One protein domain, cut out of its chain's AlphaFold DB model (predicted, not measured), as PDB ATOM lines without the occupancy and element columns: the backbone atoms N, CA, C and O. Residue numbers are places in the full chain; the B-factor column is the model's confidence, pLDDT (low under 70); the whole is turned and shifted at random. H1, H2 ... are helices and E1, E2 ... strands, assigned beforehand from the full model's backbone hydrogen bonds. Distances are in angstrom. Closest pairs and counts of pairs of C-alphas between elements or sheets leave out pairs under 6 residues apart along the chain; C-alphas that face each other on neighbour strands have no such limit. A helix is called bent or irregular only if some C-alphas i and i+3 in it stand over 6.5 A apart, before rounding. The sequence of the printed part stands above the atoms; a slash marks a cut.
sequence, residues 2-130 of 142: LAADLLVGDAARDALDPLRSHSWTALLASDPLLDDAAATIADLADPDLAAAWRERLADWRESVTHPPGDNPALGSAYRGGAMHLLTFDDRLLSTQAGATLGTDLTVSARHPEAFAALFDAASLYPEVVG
ATOM      1  N   LEU A   2     221.522 153.305 277.196       96.25
ATOM      2  CA  LEU A   2     221.165 152.434 278.326       96.25
ATOM      3  C   LEU A   2     222.246 152.305 279.423       96.25
ATOM      4  O   LEU A   2     221.957 152.513 280.594       96.25
ATOM      5  N   ALA A   3     223.509 152.055 279.057       96.81
ATOM      6  CA  ALA A   3     224.604 152.031 280.037       96.81
ATOM      7  C   ALA A   3     224.808 153.391 280.734       96.81
ATOM      8  O   ALA A   3     225.123 153.449 281.919       96.81
ATOM      9  N   ALA A   4     224.588 154.496 280.012       95.94
ATOM     10  CA  ALA A   4     224.721 155.840 280.568       95.94
ATOM     11  C   ALA A   4     223.627 156.144 281.599       95.94
ATOM     12  O   ALA A   4     223.915 156.809 282.587       95.94
ATOM     13  N   ASP A   5     222.406 155.642 281.406       96.75
ATOM     14  CA  ASP A   5     221.321 155.748 282.390       96.75
ATOM     15  C   ASP A   5     221.676 155.068 283.724       96.75
ATOM     16  O   ASP A   5     221.404 155.633 284.786       96.75
ATOM     17  N   LEU A   6     222.355 153.916 283.686       96.12
ATOM     18  CA  LEU A   6     222.846 153.268 284.904       96.12
ATOM     19  C   LEU A   6     224.015 154.046 285.525       96.12
ATOM     20  O   LEU A   6     223.964 154.402 286.699       96.12
ATOM     21  N   LEU A   7     225.069 154.291 284.742       96.00
ATOM     22  CA  LEU A   7     226.379 154.694 285.262       96.00
ATOM     23  C   LEU A   7     226.487 156.179 285.620       96.00
ATOM     24  O   LEU A   7     227.207 156.530 286.549       96.00
ATOM     25  N   VAL A   8     225.807 157.051 284.874       94.44
ATOM     26  CA  VAL A   8     225.935 158.512 285.018       94.44
ATOM     27  C   VAL A   8     224.577 159.119 285.330       94.44
ATOM     28  O   VAL A   8     224.408 159.824 286.319       94.44
ATOM     29  N   GLY A   9     223.571 158.739 284.548       86.12
ATOM     30  CA  GLY A   9     222.185 158.999 284.865       86.12
ATOM     31  C   GLY A   9     221.690 160.407 284.597       86.12
ATOM     32  O   GLY A   9     220.666 160.761 285.159       86.12
ATOM     33  N   ASP A  10     222.401 161.189 283.788       90.38
ATOM     34  CA  ASP A  10     221.983 162.528 283.367       90.38
ATOM     35  C   ASP A  10     220.792 162.432 282.385       90.38
ATOM     36  O   ASP A  10     219.833 161.687 282.589       90.38
ATOM     37  N   ALA A  11     220.899 163.083 281.227       94.88
ATOM     38  CA  ALA A  11     219.898 163.078 280.165       94.88
ATOM     39  C   ALA A  11     219.380 161.682 279.762       94.88
ATOM     40  O   ALA A  11     218.268 161.557 279.256       94.88
ATOM     41  N   ALA A  12     220.173 160.622 279.953       95.62
ATOM     42  CA  ALA A  12     219.729 159.256 279.692       95.62
ATOM     43  C   ALA A  12     218.648 158.785 280.678       95.62
ATOM     44  O   ALA A  12     217.689 158.147 280.247       95.62
ATOM     45  N   ARG A  13     218.782 159.107 281.969       96.06
ATOM     46  CA  ARG A  13     217.798 158.728 282.989       96.06
ATOM     47  C   ARG A  13     216.571 159.613 282.919       96.06
ATOM     48  O   ARG A  13     215.466 159.087 282.918       96.06
ATOM     49  N   ASP A  14     216.762 160.917 282.735       96.44
ATOM     50  CA  ASP A  14     215.654 161.860 282.543       96.44
ATOM     51  C   ASP A  14     214.784 161.480 281.334       96.44
ATOM     52  O   ASP A  14     213.575 161.698 281.336       96.44
ATOM     53  N   ALA A  15     215.378 160.855 280.312       96.75
ATOM     54  CA  ALA A  15     214.645 160.332 279.167       96.75
ATOM     55  C   ALA A  15     213.929 158.991 279.431       96.75
ATOM     56  O   ALA A  15     212.918 158.721 278.784       96.75
ATOM     57  N   LEU A  16     214.428 158.136 280.334       96.31
ATOM     58  CA  LEU A  16     213.859 156.802 280.600       96.31
ATOM     59  C   LEU A  16     212.891 156.761 281.777       96.31
ATOM     60  O   LEU A  16     211.964 155.956 281.751       96.31
ATOM     61  N   ASP A  17     213.070 157.602 282.791       96.19
ATOM     62  CA  ASP A  17     212.192 157.641 283.961       96.19
ATOM     63  C   ASP A  17     210.724 157.903 283.579       96.19
ATOM     64  O   ASP A  17     209.852 157.212 284.115       96.19
ATOM     65  N   PRO A  18     210.401 158.768 282.594       95.06
ATOM     66  CA  PRO A  18     209.039 158.877 282.095       95.06
ATOM     67  C   PRO A  18     208.520 157.572 281.485       95.06
ATOM     68  O   PRO A  18     207.360 157.251 281.692       95.06
ATOM     69  N   LEU A  19     209.340 156.780 280.790       95.06
ATOM     70  CA  LEU A  19     208.893 155.481 280.270       95.06
ATOM     71  C   LEU A  19     208.661 154.480 281.413       95.06
ATOM     72  O   LEU A  19     207.650 153.786 281.455       95.06
ATOM     73  N   ARG A  20     209.569 154.426 282.394       95.69
ATOM     74  CA  ARG A  20     209.429 153.521 283.551       95.69
ATOM     75  C   ARG A  20     208.191 153.829 284.382       95.69
ATOM     76  O   ARG A  20     207.537 152.906 284.852       95.69
ATOM     77  N   SER A  21     207.856 155.113 284.501       97.25
ATOM     78  CA  SER A  21     206.710 155.601 285.275       97.25
ATOM     79  C   SER A  21     205.350 155.319 284.622       97.25
ATOM     80  O   SER A  21     204.321 155.596 285.238       97.25
ATOM     81  N   HIS A  22     205.327 154.814 283.380       97.31
ATOM     82  CA  HIS A  22     204.110 154.640 282.587       97.31
ATOM     83  C   HIS A  22     204.017 153.248 281.964       97.31
ATOM     84  O   HIS A  22     204.704 152.934 280.990       97.31
ATOM     85  N   SER A  23     203.088 152.433 282.464       95.00
ATOM     86  CA  SER A  23     202.875 151.059 281.990       95.00
ATOM     87  C   SER A  23     202.453 150.930 280.530       95.00
ATOM     88  O   SER A  23     202.649 149.875 279.932       95.00
ATOM     89  N   TRP A  24     201.885 151.993 279.969       95.25
ATOM     90  CA  TRP A  24     201.408 152.070 278.590       95.25
ATOM     91  C   TRP A  24     202.496 152.493 277.593       95.25
ATOM     92  O   TRP A  24     202.228 152.587 276.397       95.25
ATOM     93  N   THR A  25     203.712 152.765 278.070       95.25
ATOM     94  CA  THR A  25     204.873 153.033 277.217       95.25
ATOM     95  C   THR A  25     205.770 151.803 277.127       95.25
ATOM     96  O   THR A  25     205.782 150.963 278.026       95.25
ATOM     97  N   ALA A  26     206.544 151.712 276.045       94.81
ATOM     98  CA  ALA A  26     207.413 150.575 275.776       94.81
ATOM     99  C   ALA A  26     208.852 151.022 275.500       94.81
ATOM    100  O   ALA A  26     209.092 151.952 274.723       94.81
ATOM    101  N   LEU A  27     209.817 150.315 276.092       97.12
ATOM    102  CA  LEU A  27     211.212 150.352 275.666       97.12
ATOM    103  C   LEU A  27     211.443 149.210 274.677       97.12
ATOM    104  O   LEU A  27     211.452 148.050 275.072       97.12
ATOM    105  N   LEU A  28     211.671 149.536 273.407       97.81
ATOM    106  CA  LEU A  28     212.031 148.541 272.398       97.81
ATOM    107  C   LEU A  28     213.548 148.371 272.360       97.81
ATOM    108  O   LEU A  28     214.283 149.333 272.129       97.81
ATOM    109  N   ALA A  29     214.024 147.147 272.550       97.94
ATOM    110  CA  ALA A  29     215.446 146.835 272.469       97.94
ATOM    111  C   ALA A  29     215.652 145.402 271.979       97.94
ATOM    112  O   ALA A  29     214.776 144.557 272.154       97.94
ATOM    113  N   SER A  30     216.808 145.116 271.389       98.25
ATOM    114  CA  SER A  30     217.229 143.777 270.970       98.25
ATOM    115  C   SER A  30     218.248 143.178 271.940       98.25
ATOM    116  O   SER A  30     218.858 143.903 272.728       98.25
ATOM    117  N   ASP A  31     218.461 141.859 271.876       98.06
ATOM    118  CA  ASP A  31     219.504 141.206 272.682       98.06
ATOM    119  C   ASP A  31     220.897 141.799 272.417       98.06
ATOM    120  O   ASP A  31     221.549 142.149 273.401       98.06
ATOM    121  N   PRO A  32     221.318 142.043 271.152       97.81
ATOM    122  CA  PRO A  32     222.591 142.708 270.878       97.81
ATOM    123  C   PRO A  32     222.707 144.100 271.510       97.81
ATOM    124  O   PRO A  32     223.777 144.476 271.974       97.81
ATOM    125  N   LEU A  33     221.611 144.867 271.587       97.44
ATOM    126  CA  LEU A  33     221.637 146.184 272.232       97.44
ATOM    127  C   LEU A  33     221.860 146.071 273.749       97.44
ATOM    128  O   LEU A  33     222.584 146.883 274.331       97.44
ATOM    129  N   LEU A  34     221.239 145.079 274.393       98.38
ATOM    130  CA  LEU A  34     221.475 144.783 275.807       98.38
ATOM    131  C   LEU A  34     222.877 144.196 276.028       98.38
ATOM    132  O   LEU A  34     223.479 144.484 277.055       98.38
ATOM    133  N   ASP A  35     223.401 143.391 275.098       97.94
ATOM    134  CA  ASP A  35     224.762 142.835 275.163       97.94
ATOM    135  C   ASP A  35     225.807 143.951 275.134       97.94
ATOM    136  O   ASP A  35     226.648 144.022 276.030       97.94
ATOM    137  N   ASP A  36     225.700 144.876 274.178       97.06
ATOM    138  CA  ASP A  36     226.621 146.010 274.038       97.06
ATOM    139  C   ASP A  36     226.624 146.903 275.290       97.06
ATOM    140  O   ASP A  36     227.671 147.342 275.780       97.06
ATOM    141  N   ALA A  37     225.438 147.170 275.842       97.81
ATOM    142  CA  ALA A  37     225.302 147.966 277.053       97.81
ATOM    143  C   ALA A  37     225.825 147.226 278.297       97.81
ATOM    144  O   ALA A  37     226.523 147.842 279.101       97.81
ATOM    145  N   ALA A  38     225.554 145.922 278.437       98.44
ATOM    146  CA  ALA A  38     226.074 145.111 279.538       98.44
ATOM    147  C   ALA A  38     227.605 145.026 279.497       98.44
ATOM    148  O   ALA A  38     228.244 145.205 280.528       98.44
ATOM    149  N   ALA A  39     228.198 144.838 278.313       98.38
ATOM    150  CA  ALA A  39     229.649 144.855 278.140       98.38
ATOM    151  C   ALA A  39     230.247 146.198 278.591       98.38
ATOM    152  O   ALA A  39     231.180 146.226 279.385       98.38
ATOM    153  N   THR A  40     229.630 147.314 278.188       98.00
ATOM    154  CA  THR A  40     230.052 148.658 278.623       98.00
ATOM    155  C   THR A  40     229.981 148.825 280.148       98.00
ATOM    156  O   THR A  40     230.859 149.442 280.746       98.00
ATOM    157  N   ILE A  41     228.938 148.296 280.793       98.56
ATOM    158  CA  ILE A  41     228.784 148.357 282.256       98.56
ATOM    159  C   ILE A  41     229.831 147.486 282.952       98.56
ATOM    160  O   ILE A  41     230.422 147.935 283.931       98.56
ATOM    161  N   ALA A  42     230.084 146.278 282.446       98.38
ATOM    162  CA  ALA A  42     231.092 145.380 282.999       98.38
ATOM    163  C   ALA A  42     232.496 145.995 282.915       98.38
ATOM    164  O   ALA A  42     233.258 145.911 283.874       98.38
ATOM    165  N   ASP A  43     232.804 146.660 281.798       98.44
ATOM    166  CA  ASP A  43     234.098 147.302 281.561       98.44
ATOM    167  C   ASP A  43     234.324 148.541 282.442       98.44
ATOM    168  O   ASP A  43     235.452 148.811 282.859       98.44
ATOM    169  N   LEU A  44     233.272 149.326 282.710       98.12
ATOM    170  CA  LEU A  44     233.373 150.597 283.442       98.12
ATOM    171  C   LEU A  44     233.063 150.488 284.938       98.12
ATOM    172  O   LEU A  44     233.410 151.399 285.693       98.12
ATOM    173  N   ALA A  45     232.394 149.421 285.362       97.62
ATOM    174  CA  ALA A  45     232.006 149.194 286.744       97.62
ATOM    175  C   ALA A  45     232.358 147.771 287.184       97.62
ATOM    176  O   ALA A  45     233.459 147.548 287.685       97.62
ATOM    177  N   ASP A  46     231.426 146.829 287.042       96.31
ATOM    178  CA  ASP A  46     231.569 145.475 287.568       96.31
ATOM    179  C   ASP A  46     230.721 144.454 286.770       96.31
ATOM    180  O   ASP A  46     229.588 144.775 286.385       96.31
ATOM    181  N   PRO A  47     231.231 143.232 286.509       98.19
ATOM    182  CA  PRO A  47     230.499 142.199 285.773       98.19
ATOM    183  C   PRO A  47     229.210 141.700 286.443       98.19
ATOM    184  O   PRO A  47     228.245 141.411 285.731       98.19
ATOM    185  N   ASP A  48     229.151 141.614 287.774       98.38
ATOM    186  CA  ASP A  48     227.945 141.170 288.484       98.38
ATOM    187  C   ASP A  48     226.856 142.247 288.395       98.38
ATOM    188  O   ASP A  48     225.684 141.941 288.155       98.38
ATOM    189  N   LEU A  49     227.246 143.526 288.490       98.25
ATOM    190  CA  LEU A  49     226.339 144.649 288.226       98.25
ATOM    191  C   LEU A  49     225.802 144.611 286.789       98.25
ATOM    192  O   LEU A  49     224.607 144.826 286.579       98.25
ATOM    193  N   ALA A  50     226.655 144.326 285.803       98.56
ATOM    194  CA  ALA A  50     226.241 144.210 284.408       98.56
ATOM    195  C   ALA A  50     225.239 143.068 284.187       98.56
ATOM    196  O   ALA A  50     224.255 143.252 283.465       98.56
ATOM    197  N   ALA A  51     225.457 141.913 284.822       98.44
ATOM    198  CA  ALA A  51     224.550 140.771 284.749       98.44
ATOM    199  C   ALA A  51     223.180 141.096 285.366       98.44
ATOM    200  O   ALA A  51     222.158 140.941 284.696       98.44
ATOM    201  N   ALA A  52     223.157 141.645 286.585       98.25
ATOM    202  CA  ALA A  52     221.916 142.037 287.256       98.25
ATOM    203  C   ALA A  52     221.155 143.127 286.480       98.25
ATOM    204  O   ALA A  52     219.931 143.077 286.339       98.25
ATOM    205  N   TRP A  53     221.881 144.107 285.932       97.75
ATOM    206  CA  TRP A  53     221.304 145.136 285.072       97.75
ATOM    207  C   TRP A  53     220.671 144.535 283.814       97.75
ATOM    208  O   TRP A  53     219.552 144.908 283.451       97.75
ATOM    209  N   ARG A  54     221.360 143.592 283.159       98.19
ATOM    210  CA  ARG A  54     220.877 142.939 281.938       98.19
ATOM    211  C   ARG A  54     219.582 142.178 282.190       98.19
ATOM    212  O   ARG A  54     218.663 142.316 281.391       98.19
ATOM    213  N   GLU A  55     219.512 141.400 283.268       98.19
ATOM    214  CA  GLU A  55     218.305 140.654 283.651       98.19
ATOM    215  C   GLU A  55     217.123 141.605 283.851       98.19
ATOM    216  O   GLU A  55     216.086 141.456 283.206       98.19
ATOM    217  N   ARG A  56     217.318 142.674 284.633       96.56
ATOM    218  CA  ARG A  56     216.269 143.672 284.874       96.56
ATOM    219  C   ARG A  56     215.803 144.369 283.592       96.56
ATOM    220  O   ARG A  56     214.612 144.620 283.424       96.56
ATOM    221  N   LEU A  57     216.718 144.693 282.678       96.88
ATOM    222  CA  LEU A  57     216.362 145.307 281.395       96.88
ATOM    223  C   LEU A  57     215.693 144.326 280.432       96.88
ATOM    224  O   LEU A  57     214.848 144.751 279.646       96.88
ATOM    225  N   ALA A  58     216.057 143.045 280.482       97.50
ATOM    226  CA  ALA A  58     215.429 142.008 279.677       97.50
ATOM    227  C   ALA A  58     213.955 141.811 280.055       97.50
ATOM    228  O   ALA A  58     213.141 141.636 279.151       97.50
ATOM    229  N   ASP A  59     213.626 141.915 281.345       96.31
ATOM    230  CA  ASP A  59     212.251 141.824 281.850       96.31
ATOM    231  C   ASP A  59     211.413 143.071 281.533       96.31
ATOM    232  O   ASP A  59     210.208 142.970 281.305       96.31
ATOM    233  N   TRP A  60     212.031 144.257 281.530       95.75
ATOM    234  CA  TRP A  60     211.311 145.512 281.303       95.75
ATOM    235  C   TRP A  60     211.069 145.830 279.821       95.75
ATOM    236  O   TRP A  60     210.024 146.385 279.478       95.75
ATOM    237  N   ARG A  61     212.027 145.530 278.936       96.88
ATOM    238  CA  ARG A  61     211.900 145.866 277.510       96.88
ATOM    239  C   ARG A  61     210.827 145.022 276.821       96.88
ATOM    240  O   ARG A  61     210.600 143.864 277.160       96.88
ATOM    241  N   GLU A  62     210.316 145.536 275.714       97.94
ATOM    242  CA  GLU A  62     209.742 144.685 274.678       97.94
ATOM    243  C   GLU A  62     210.852 144.214 273.730       97.94
ATOM    244  O   GLU A  62     211.640 145.007 273.199       97.94
ATOM    245  N   SER A  63     210.946 142.894 273.546       97.75
ATOM    246  CA  SER A  63     212.014 142.289 272.754       97.75
ATOM    247  C   SER A  63     211.779 142.436 271.255       97.75
ATOM    248  O   SER A  63     210.738 142.037 270.733       97.75
ATOM    249  N   VAL A  64     212.788 142.951 270.552       97.62
ATOM    250  CA  VAL A  64     212.791 143.083 269.093       97.62
ATOM    251  C   VAL A  64     213.961 142.309 268.498       97.62
ATOM    252  O   VAL A  64     215.090 142.389 268.981       97.62
ATOM    253  N   THR A  65     213.711 141.591 267.405       96.50
ATOM    254  CA  THR A  65     214.765 140.959 266.605       96.50
ATOM    255  C   THR A  65     215.011 141.737 265.318       96.50
ATOM    256  O   THR A  65     214.115 142.352 264.739       96.50
ATOM    257  N   HIS A  66     216.258 141.720 264.860       93.56
ATOM    258  CA  HIS A  66     216.676 142.322 263.600       93.56
ATOM    259  C   HIS A  66     217.791 141.473 262.968       93.56
ATOM    260  O   HIS A  66     218.425 140.678 263.668       93.56
ATOM    261  N   PRO A  67     218.027 141.598 261.650       92.88
ATOM    262  CA  PRO A  67     219.129 140.919 260.981       92.88
ATOM    263  C   PRO A  67     220.489 141.145 261.667       92.88
ATOM    264  O   PRO A  67     220.746 142.234 262.196       92.88
ATOM    265  N   PRO A  68     221.381 140.137 261.653       88.56
ATOM    266  CA  PRO A  68     222.738 140.299 262.160       88.56
ATOM    267  C   PRO A  68     223.504 141.323 261.314       88.56
ATOM    268  O   PRO A  68     223.393 141.332 260.089       88.56
ATOM    269  N   GLY A  69     224.308 142.161 261.970       86.75
ATOM    270  CA  GLY A  69     225.096 143.218 261.322       86.75
ATOM    271  C   GLY A  69     224.392 144.575 261.222       86.75
ATOM    272  O   GLY A  69     225.068 145.578 261.001       86.75
ATOM    273  N   ASP A  70     223.077 144.635 261.448       89.38
ATOM    274  CA  ASP A  70     222.379 145.909 261.630       89.38
ATOM    275  C   ASP A  70     222.849 146.588 262.926       89.38
ATOM    276  O   ASP A  70     223.140 145.924 263.925       89.38
ATOM    277  N   ASN A  71     222.878 147.926 262.936       91.69
ATOM    278  CA  ASN A  71     223.088 148.678 264.174       91.69
ATOM    279  C   ASN A  71     221.981 148.302 265.184       91.69
ATOM    280  O   ASN A  71     220.810 148.501 264.854       91.69
ATOM    281  N   PRO A  72     222.304 147.810 266.397       95.00
ATOM    282  CA  PRO A  72     221.293 147.250 267.294       95.00
ATOM    283  C   PRO A  72     220.181 148.221 267.694       95.00
ATOM    284  O   PRO A  72     219.008 147.848 267.726       95.00
ATOM    285  N   ALA A  73     220.525 149.484 267.957       93.69
ATOM    286  CA  ALA A  73     219.552 150.497 268.350       93.69
ATOM    287  C   ALA A  73     218.633 150.875 267.180       93.69
ATOM    288  O   ALA A  73     217.410 150.889 267.327       93.69
ATOM    289  N   LEU A  74     219.206 151.112 265.996       92.00
ATOM    290  CA  LEU A  74     218.433 151.436 264.799       92.00
ATOM    291  C   LEU A  74     217.570 150.255 264.330       92.00
ATOM    292  O   LEU A  74     216.403 150.447 263.998       92.00
ATOM    293  N   GLY A  75     218.118 149.037 264.338       93.31
ATOM    294  CA  GLY A  75     217.406 147.813 263.978       93.31
ATOM    295  C   GLY A  75     216.219 147.551 264.904       93.31
ATOM    296  O   GLY A  75     215.123 147.274 264.419       93.31
ATOM    297  N   SER A  76     216.409 147.726 266.217       95.56
ATOM    298  CA  SER A  76     215.329 147.632 267.211       95.56
ATOM    299  C   SER A  76     214.238 148.669 266.961       95.56
ATOM    300  O   SER A  76     213.060 148.324 266.901       95.56
ATOM    301  N   ALA A  77     214.623 149.932 266.762       94.00
ATOM    302  CA  ALA A  77     213.669 151.010 266.539       94.00
ATOM    303  C   ALA A  77     212.862 150.800 265.248       94.00
ATOM    304  O   ALA A  77     211.641 150.929 265.254       94.00
ATOM    305  N   TYR A  78     213.527 150.416 264.157       91.50
ATOM    306  CA  TYR A  78     212.868 150.181 262.877       91.50
ATOM    307  C   TYR A  78     211.932 148.969 262.908       91.50
ATOM    308  O   TYR A  78     210.765 149.081 262.541       91.50
ATOM    309  N   ARG A  79     212.425 147.805 263.346       92.44
ATOM    310  CA  ARG A  79     211.647 146.555 263.326       92.44
ATOM    311  C   ARG A  79     210.550 146.528 264.380       92.44
ATOM    312  O   ARG A  79     209.515 145.917 264.144       92.44
ATOM    313  N   GLY A  80     210.776 147.195 265.507       92.75
ATOM    314  CA  GLY A  80     209.797 147.334 266.576       92.75
ATOM    315  C   GLY A  80     208.758 148.429 266.328       92.75
ATOM    316  O   GLY A  80     207.775 148.499 267.053       92.75
ATOM    317  N   GLY A  81     208.948 149.285 265.317       91.88
ATOM    318  CA  GLY A  81     208.034 150.396 265.050       91.88
ATOM    319  C   GLY A  81     208.099 151.499 266.111       91.88
ATOM    320  O   GLY A  81     207.083 152.118 266.420       91.88
ATOM    321  N   ALA A  82     209.281 151.752 266.678       92.81
ATOM    322  CA  ALA A  82     209.461 152.822 267.652       92.81
ATOM    323  C   ALA A  82     209.169 154.192 267.024       92.81
ATOM    324  O   ALA A  82     209.635 154.503 265.928       92.81
ATOM    325  N   MET A  83     208.484 155.065 267.762       90.25
ATOM    326  CA  MET A  83     208.330 156.464 267.341       90.25
ATOM    327  C   MET A  83     209.660 157.230 267.407       90.25
ATOM    328  O   MET A  83     209.950 158.082 266.560       90.25
ATOM    329  N   HIS A  84     210.484 156.921 268.409       92.88
ATOM    330  CA  HIS A  84     211.743 157.610 268.660       92.88
ATOM    331  C   HIS A  84     212.899 156.634 268.872       92.88
ATOM    332  O   HIS A  84     212.771 155.644 269.586       92.88
ATOM    333  N   LEU A  85     214.050 156.967 268.288       95.06
ATOM    334  CA  LEU A  85     215.336 156.343 268.581       95.06
ATOM    335  C   LEU A  85     216.149 157.296 269.461       95.06
ATOM    336  O   LEU A  85     216.550 158.362 269.000       95.06
ATOM    337  N   LEU A  86     216.417 156.919 270.711       95.81
ATOM    338  CA  LEU A  86     217.224 157.734 271.622       95.81
ATOM    339  C   LEU A  86     218.700 157.360 271.522       95.81
ATOM    340  O   LEU A  86     219.083 156.222 271.798       95.81
ATOM    341  N   THR A  87     219.548 158.310 271.131       94.88
ATOM    342  CA  THR A  87     220.965 158.033 270.871       94.88
ATOM    343  C   THR A  87     221.873 159.227 271.155       94.88
ATOM    344  O   THR A  87     221.475 160.375 270.988       94.88
ATOM    345  N   PHE A  88     223.106 158.928 271.572       92.81
ATOM    346  CA  PHE A  88     224.214 159.888 271.669       92.81
ATOM    347  C   PHE A  88     225.114 159.862 270.419       92.81
ATOM    348  O   PHE A  88     226.110 160.571 270.364       92.81
ATOM    349  N   ASP A  89     224.819 159.007 269.435       91.81
ATOM    350  CA  ASP A  89     225.605 158.921 268.203       91.81
ATOM    351  C   ASP A  89     225.249 160.084 267.270       91.81
ATOM    352  O   ASP A  89     224.221 160.058 266.587       91.81
ATOM    353  N   ASP A  90     226.127 161.086 267.209       89.44
ATOM    354  CA  ASP A  90     225.966 162.280 266.372       89.44
ATOM    355  C   ASP A  90     225.735 161.959 264.889       89.44
ATOM    356  O   ASP A  90     225.085 162.724 264.173       89.44
ATOM    357  N   ARG A  91     226.215 160.807 264.403       89.12
ATOM    358  CA  ARG A  91     225.994 160.393 263.010       89.12
ATOM    359  C   ARG A  91     224.519 160.101 262.763       89.12
ATOM    360  O   ARG A  91     224.003 160.485 261.716       89.12
ATOM    361  N   LEU A  92     223.843 159.476 263.728       87.81
ATOM    362  CA  LEU A  92     222.406 159.189 263.679       87.81
ATOM    363  C   LEU A  92     221.550 160.432 263.952       87.81
ATOM    364  O   LEU A  92     220.413 160.492 263.494       87.81
ATOM    365  N   LEU A  93     222.096 161.426 264.657       89.06
ATOM    366  CA  LEU A  93     221.443 162.717 264.904       89.06
ATOM    367  C   LEU A  93     221.643 163.728 263.764       89.06
ATOM    368  O   LEU A  93     221.033 164.798 263.769       89.06
ATOM    369  N   SER A  94     222.499 163.414 262.791       84.75
ATOM    370  CA  SER A  94     222.798 164.313 261.681       84.75
ATOM    371  C   SER A  94     221.569 164.591 260.811       84.75
ATOM    372  O   SER A  94     220.694 163.744 260.636       84.75
ATOM    373  N   THR A  95     221.523 165.771 260.190       77.69
ATOM    374  CA  THR A  95     220.449 166.144 259.251       77.69
ATOM    375  C   THR A  95     220.345 165.182 258.071       77.69
ATOM    376  O   THR A  95     219.244 164.897 257.608       77.69
ATOM    377  N   GLN A  96     221.479 164.650 257.607       77.88
ATOM    378  CA  GLN A  96     221.520 163.644 256.553       77.88
ATOM    379  C   GLN A  96     220.878 162.332 257.012       77.88
ATOM    380  O   GLN A  96     220.024 161.807 256.303       77.88
ATOM    381  N   ALA A  97     221.241 161.833 258.199       78.56
ATOM    382  CA  ALA A  97     220.588 160.659 258.767       78.56
ATOM    383  C   ALA A  97     219.092 160.917 258.964       78.56
ATOM    384  O   ALA A  97     218.289 160.107 258.529       78.56
ATOM    385  N   GLY A  98     218.702 162.073 259.500       72.75
ATOM    386  CA  GLY A  98     217.297 162.461 259.632       72.75
ATOM    387  C   GLY A  98     216.535 162.465 258.302       72.75
ATOM    388  O   GLY A  98     215.404 161.992 258.259       72.75
ATOM    389  N   ALA A  99     217.148 162.935 257.211       72.06
ATOM    390  CA  ALA A  99     216.540 162.905 255.882       72.06
ATOM    391  C   ALA A  99     216.366 161.473 255.361       72.06
ATOM    392  O   ALA A  99     215.295 161.144 254.868       72.06
ATOM    393  N   THR A 100     217.379 160.617 255.512       73.38
ATOM    394  CA  THR A 100     217.315 159.205 255.099       73.38
ATOM    395  C   THR A 100     216.334 158.398 255.948       73.38
ATOM    396  O   THR A 100     215.551 157.616 255.417       73.38
ATOM    397  N   LEU A 101     216.344 158.601 257.268       70.25
ATOM    398  CA  LEU A 101     215.387 157.973 258.170       70.25
ATOM    399  C   LEU A 101     213.978 158.466 257.829       70.25
ATOM    400  O   LEU A 101     213.108 157.642 257.635       70.25
ATOM    401  N   GLY A 102     213.749 159.768 257.655       64.69
ATOM    402  CA  GLY A 102     212.417 160.316 257.376       64.69
ATOM    403  C   GLY A 102     211.832 159.974 255.999       64.69
ATOM    404  O   GLY A 102     210.616 160.045 255.839       64.69
ATOM    405  N   THR A 103     212.654 159.616 255.003       64.06
ATOM    406  CA  THR A 103     212.159 159.181 253.683       64.06
ATOM    407  C   THR A 103     211.672 157.739 253.673       64.06
ATOM    408  O   THR A 103     210.705 157.445 252.974       64.06
ATOM    409  N   ASP A 104     212.309 156.860 254.449       64.50
ATOM    410  CA  ASP A 104     212.050 155.414 254.407       64.50
ATOM    411  C   ASP A 104     211.454 154.857 255.716       64.50
ATOM    412  O   ASP A 104     210.931 153.740 255.735       64.50
ATOM    413  N   LEU A 105     211.508 155.619 256.814       66.44
ATOM    414  CA  LEU A 105     211.167 155.199 258.174       66.44
ATOM    415  C   LEU A 105     210.319 156.251 258.908       66.44
ATOM    416  O   LEU A 105     210.559 157.453 258.856       66.44
ATOM    417  N   THR A 106     209.377 155.780 259.721       76.56
ATOM    418  CA  THR A 106     208.590 156.634 260.632       76.56
ATOM    419  C   THR A 106     209.347 156.977 261.928       76.56
ATOM    420  O   THR A 106     208.816 157.653 262.804       76.56
ATOM    421  N   VAL A 107     210.588 156.501 262.080       84.44
ATOM    422  CA  VAL A 107     211.381 156.615 263.314       84.44
ATOM    423  C   VAL A 107     212.176 157.920 263.313       84.44
ATOM    424  O   VAL A 107     212.979 158.172 262.415       84.44
ATOM    425  N   SER A 108     212.029 158.723 264.369       87.81
ATOM    426  CA  SER A 108     212.818 159.945 264.568       87.81
ATOM    427  C   SER A 108     213.946 159.719 265.580       87.81
ATOM    428  O   SER A 108     213.689 159.426 266.747       87.81
ATOM    429  N   ALA A 109     215.202 159.880 265.150       92.19
ATOM    430  CA  ALA A 109     216.349 159.872 266.056       92.19
ATOM    431  C   ALA A 109     216.408 161.168 266.880       92.19
ATOM    432  O   ALA A 109     216.237 162.264 266.344       92.19
ATOM    433  N   ARG A 110     216.638 161.048 268.191       94.19
ATOM    434  CA  ARG A 110     216.691 162.171 269.135       94.19
ATOM    435  C   ARG A 110     217.806 161.988 270.154       94.19
ATOM    436  O   ARG A 110     218.067 160.881 270.627       94.19
ATOM    437  N   HIS A 111     218.419 163.106 270.529       95.88
ATOM    438  CA  HIS A 111     219.284 163.152 271.700       95.88
ATOM    439  C   HIS A 111     218.433 162.948 272.971       95.88
ATOM    440  O   HIS A 111     217.334 163.511 273.028       95.88
ATOM    441  N   PRO A 112     218.900 162.199 273.992       96.31
ATOM    442  CA  PRO A 112     218.119 161.945 275.206       96.31
ATOM    443  C   PRO A 112     217.645 163.222 275.907       96.31
ATOM    444  O   PRO A 112     216.482 163.318 276.270       96.31
ATOM    445  N   GLU A 113     218.497 164.247 275.988       95.56
ATOM    446  CA  GLU A 113     218.139 165.538 276.598       95.56
ATOM    447  C   GLU A 113     216.995 166.234 275.848       95.56
ATOM    448  O   GLU A 113     216.042 166.724 276.448       95.56
ATOM    449  N   ALA A 114     217.046 166.219 274.513       94.81
ATOM    450  CA  ALA A 114     216.005 166.813 273.685       94.81
ATOM    451  C   ALA A 114     214.685 166.036 273.780       94.81
ATOM    452  O   ALA A 114     213.615 166.627 273.664       94.81
ATOM    453  N   PHE A 115     214.747 164.717 273.972       95.62
ATOM    454  CA  PHE A 115     213.560 163.913 274.234       95.62
ATOM    455  C   PHE A 115     212.974 164.221 275.612       95.62
ATOM    456  O   PHE A 115     211.791 164.529 275.692       95.62
ATOM    457  N   ALA A 116     213.792 164.216 276.666       95.50
ATOM    458  CA  ALA A 116     213.354 164.518 278.028       95.50
ATOM    459  C   ALA A 116     212.696 165.906 278.134       95.50
ATOM    460  O   ALA A 116     211.682 166.060 278.806       95.50
ATOM    461  N   ALA A 117     213.216 166.901 277.409       95.12
ATOM    462  CA  ALA A 117     212.655 168.252 277.388       95.12
ATOM    463  C   ALA A 117     211.301 168.373 276.661       95.12
ATOM    464  O   ALA A 117     210.588 169.354 276.865       95.12
ATOM    465  N   LEU A 118     210.963 167.428 275.775       94.50
ATOM    466  CA  LEU A 118     209.775 167.499 274.914       94.50
ATOM    467  C   LEU A 118     208.735 166.417 275.209       94.50
ATOM    468  O   LEU A 118     207.601 166.535 274.747       94.50
ATOM    469  N   PHE A 119     209.110 165.350 275.911       93.88
ATOM    470  CA  PHE A 119     208.191 164.279 276.245       93.88
ATOM    471  C   PHE A 119     207.132 164.782 277.228       93.88
ATOM    472  O   PHE A 119     207.445 165.223 278.331       93.88
ATOM    473  N   ASP A 120     205.869 164.666 276.829       95.12
ATOM    474  CA  ASP A 120     204.719 165.027 277.648       95.12
ATOM    475  C   ASP A 120     203.710 163.874 277.650       95.12
ATOM    476  O   ASP A 120     202.935 163.684 276.708       95.12
ATOM    477  N   ALA A 121     203.731 163.095 278.733       95.56
ATOM    478  CA  ALA A 121     202.816 161.978 278.939       95.56
ATOM    479  C   ALA A 121     201.347 162.422 278.929       95.56
ATOM    480  O   ALA A 121     200.501 161.702 278.401       95.56
ATOM    481  N   ALA A 122     201.040 163.608 279.467       96.12
ATOM    482  CA  ALA A 122     199.672 164.103 279.562       96.12
ATOM    483  C   ALA A 122     199.095 164.447 278.187       96.12
ATOM    484  O   ALA A 122     197.931 164.147 277.921       96.12
ATOM    485  N   SER A 123     199.919 165.022 277.309       95.44
ATOM    486  CA  SER A 123     199.543 165.299 275.920       95.44
ATOM    487  C   SER A 123     199.489 164.037 275.055       95.44
ATOM    488  O   SER A 123     198.668 163.961 274.146       95.44
ATOM    489  N   LEU A 124     200.337 163.038 275.324       93.94
ATOM    490  CA  LEU A 124     200.417 161.813 274.520       93.94
ATOM    491  C   LEU A 124     199.338 160.773 274.874       93.94
ATOM    492  O   LEU A 124     198.855 160.061 273.994       93.94
ATOM    493  N   TYR A 125     198.947 160.673 276.145       96.69
ATOM    494  CA  TYR A 125     198.033 159.634 276.631       96.69
ATOM    495  C   TYR A 125     196.685 159.566 275.885       96.69
ATOM    496  O   TYR A 125     196.283 158.459 275.516       96.69
ATOM    497  N   PRO A 126     195.983 160.686 275.599       96.19
ATOM    498  CA  PRO A 126     194.710 160.637 274.880       96.19
ATOM    499  C   PRO A 126     194.838 160.100 273.449       96.19
ATOM    500  O   PRO A 126     193.892 159.507 272.942       96.19
ATOM    501  N   GLU A 127     195.996 160.283 272.813       94.31
ATOM    502  CA  GLU A 127     196.251 159.827 271.443       94.31
ATOM    503  C   GLU A 127     196.640 158.342 271.392       94.31
ATOM    504  O   GLU A 127     196.282 157.637 270.451       94.31
ATOM    505  N   VAL A 128     197.366 157.853 272.405       91.81
ATOM    506  CA  VAL A 128     197.886 156.473 272.439       91.81
ATOM    507  C   VAL A 128     196.929 155.506 273.132       91.81
ATOM    508  O   VAL A 128     196.676 154.416 272.623       91.81
ATOM    509  N   VAL A 129     196.410 155.885 274.300       95.38
ATOM    510  CA  VAL A 129     195.548 155.035 275.139       95.38
ATOM    511  C   VAL A 129     194.083 155.451 275.021       95.38
ATOM    512  O   VAL A 129     193.191 154.601 275.018       95.38
ATOM    513  N   GLY A 130     193.831 156.755 274.892       95.31
ATOM    514  CA  GLY A 130     192.490 157.328 274.918       95.31
ATOM    515  C   GLY A 130     192.049 157.756 276.318       95.31
ATOM    516  O   GLY A 130     192.424 157.173 277.333       95.31
TER     517      GLY A 130
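Overview. This is residues 2 to 130 of the 142 residues of an uncharacterized protein of Halobellus sp. MBLA0160 (UniProt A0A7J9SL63). A helical hairpin, H3 and H4, with short H1 packed on it makes one end of the domain; beyond it a tiny sheet of two strands, E1 and E2, has H5, H7 and H8 round it. H2 bridges from H1 to H8, and H9 lies at the end far from the hairpin's turn. The printed part has 129 residues, with nine named helices and two named strands in the order H1 H2 H3 H4 H5 E1 H6 H7 E2 H8 H9; the sheet, E1 next to E2, is parallel and the class is mostly helix. The whole is compact, with a radius of gyration of the C-alphas of 14.7 A and spans of 40 by 33 by 25 A.

Arrangement. Start at H1, residues 2 to 7, which touches H2, residues 11 to 20, closest at the C-alphas of Asp 5 and Arg 13, 4.7 A. H1 also touches residues 37 to 41 of H3, residues 31 to 44, at a shallow tilt of 22 degrees, with Ala 3 and Ala 37 the closest C-alphas, 5.1 A. H3 forms a helical hairpin with H4, residues 47 to 60, where the C-alphas of Ala 38 and Ala 50 come closest, 5.0 A. H3 is the hub; it only just touches H5, residues 72 to 80, only at their ends, with 3 pairs of C-alphas within 8 A and Leu 33 and Pro 72 closest, 5.1 A. Next find E1, residues 84 to 86, parallel to E2, residues 108 to 110, with N 85 and O 108 within hydrogen-bond range at 2.9 A. The strand-helix-strand unit, two parallel strands with helices between, is E1, H6, residues 90 to 93, H7, residues 95 to 104, and E2; its crossover is right-handed. H8, residues 112 to 118, touches H2 at a steep tilt of 60 degrees, Ala 15 and Ala 116 having the closest C-alphas, 4.5 A. H9, residues 121 to 128, is close to H2 but not clearly touching, with the C-alphas of Pro 18 and Ala 121 closest, 7.6 A. Every O i to N i+4 pair is within hydrogen-bond range in H1, H3, H4, H5, H7 and H8, against 4 of 6 in H2 and 2 of 4 in H9; H6 is too short for such a pair.

Along the chain. Find C-alpha 2 at (221.165, 152.434, 278.326), where H1 begins. From C-alpha 31 at (219.504, 141.206, 272.682), H3 runs 19.9 A; H4 runs 20.0 A. H2 measures 14.6 A and H7 14.5 A. H9 ends at C-alpha 128, (197.886, 156.473, 272.439), and is only just irregular, C-alphas 123 and 126 being 6.8 A apart.

Size, cuts and confidence. The C-alphas farthest apart, those of Asp 43 and Gly 130, are 43.3 A apart. The printed part has no cut, and the link from H4 to H5 is long. Residues 102 to 105 have pLDDT under 70.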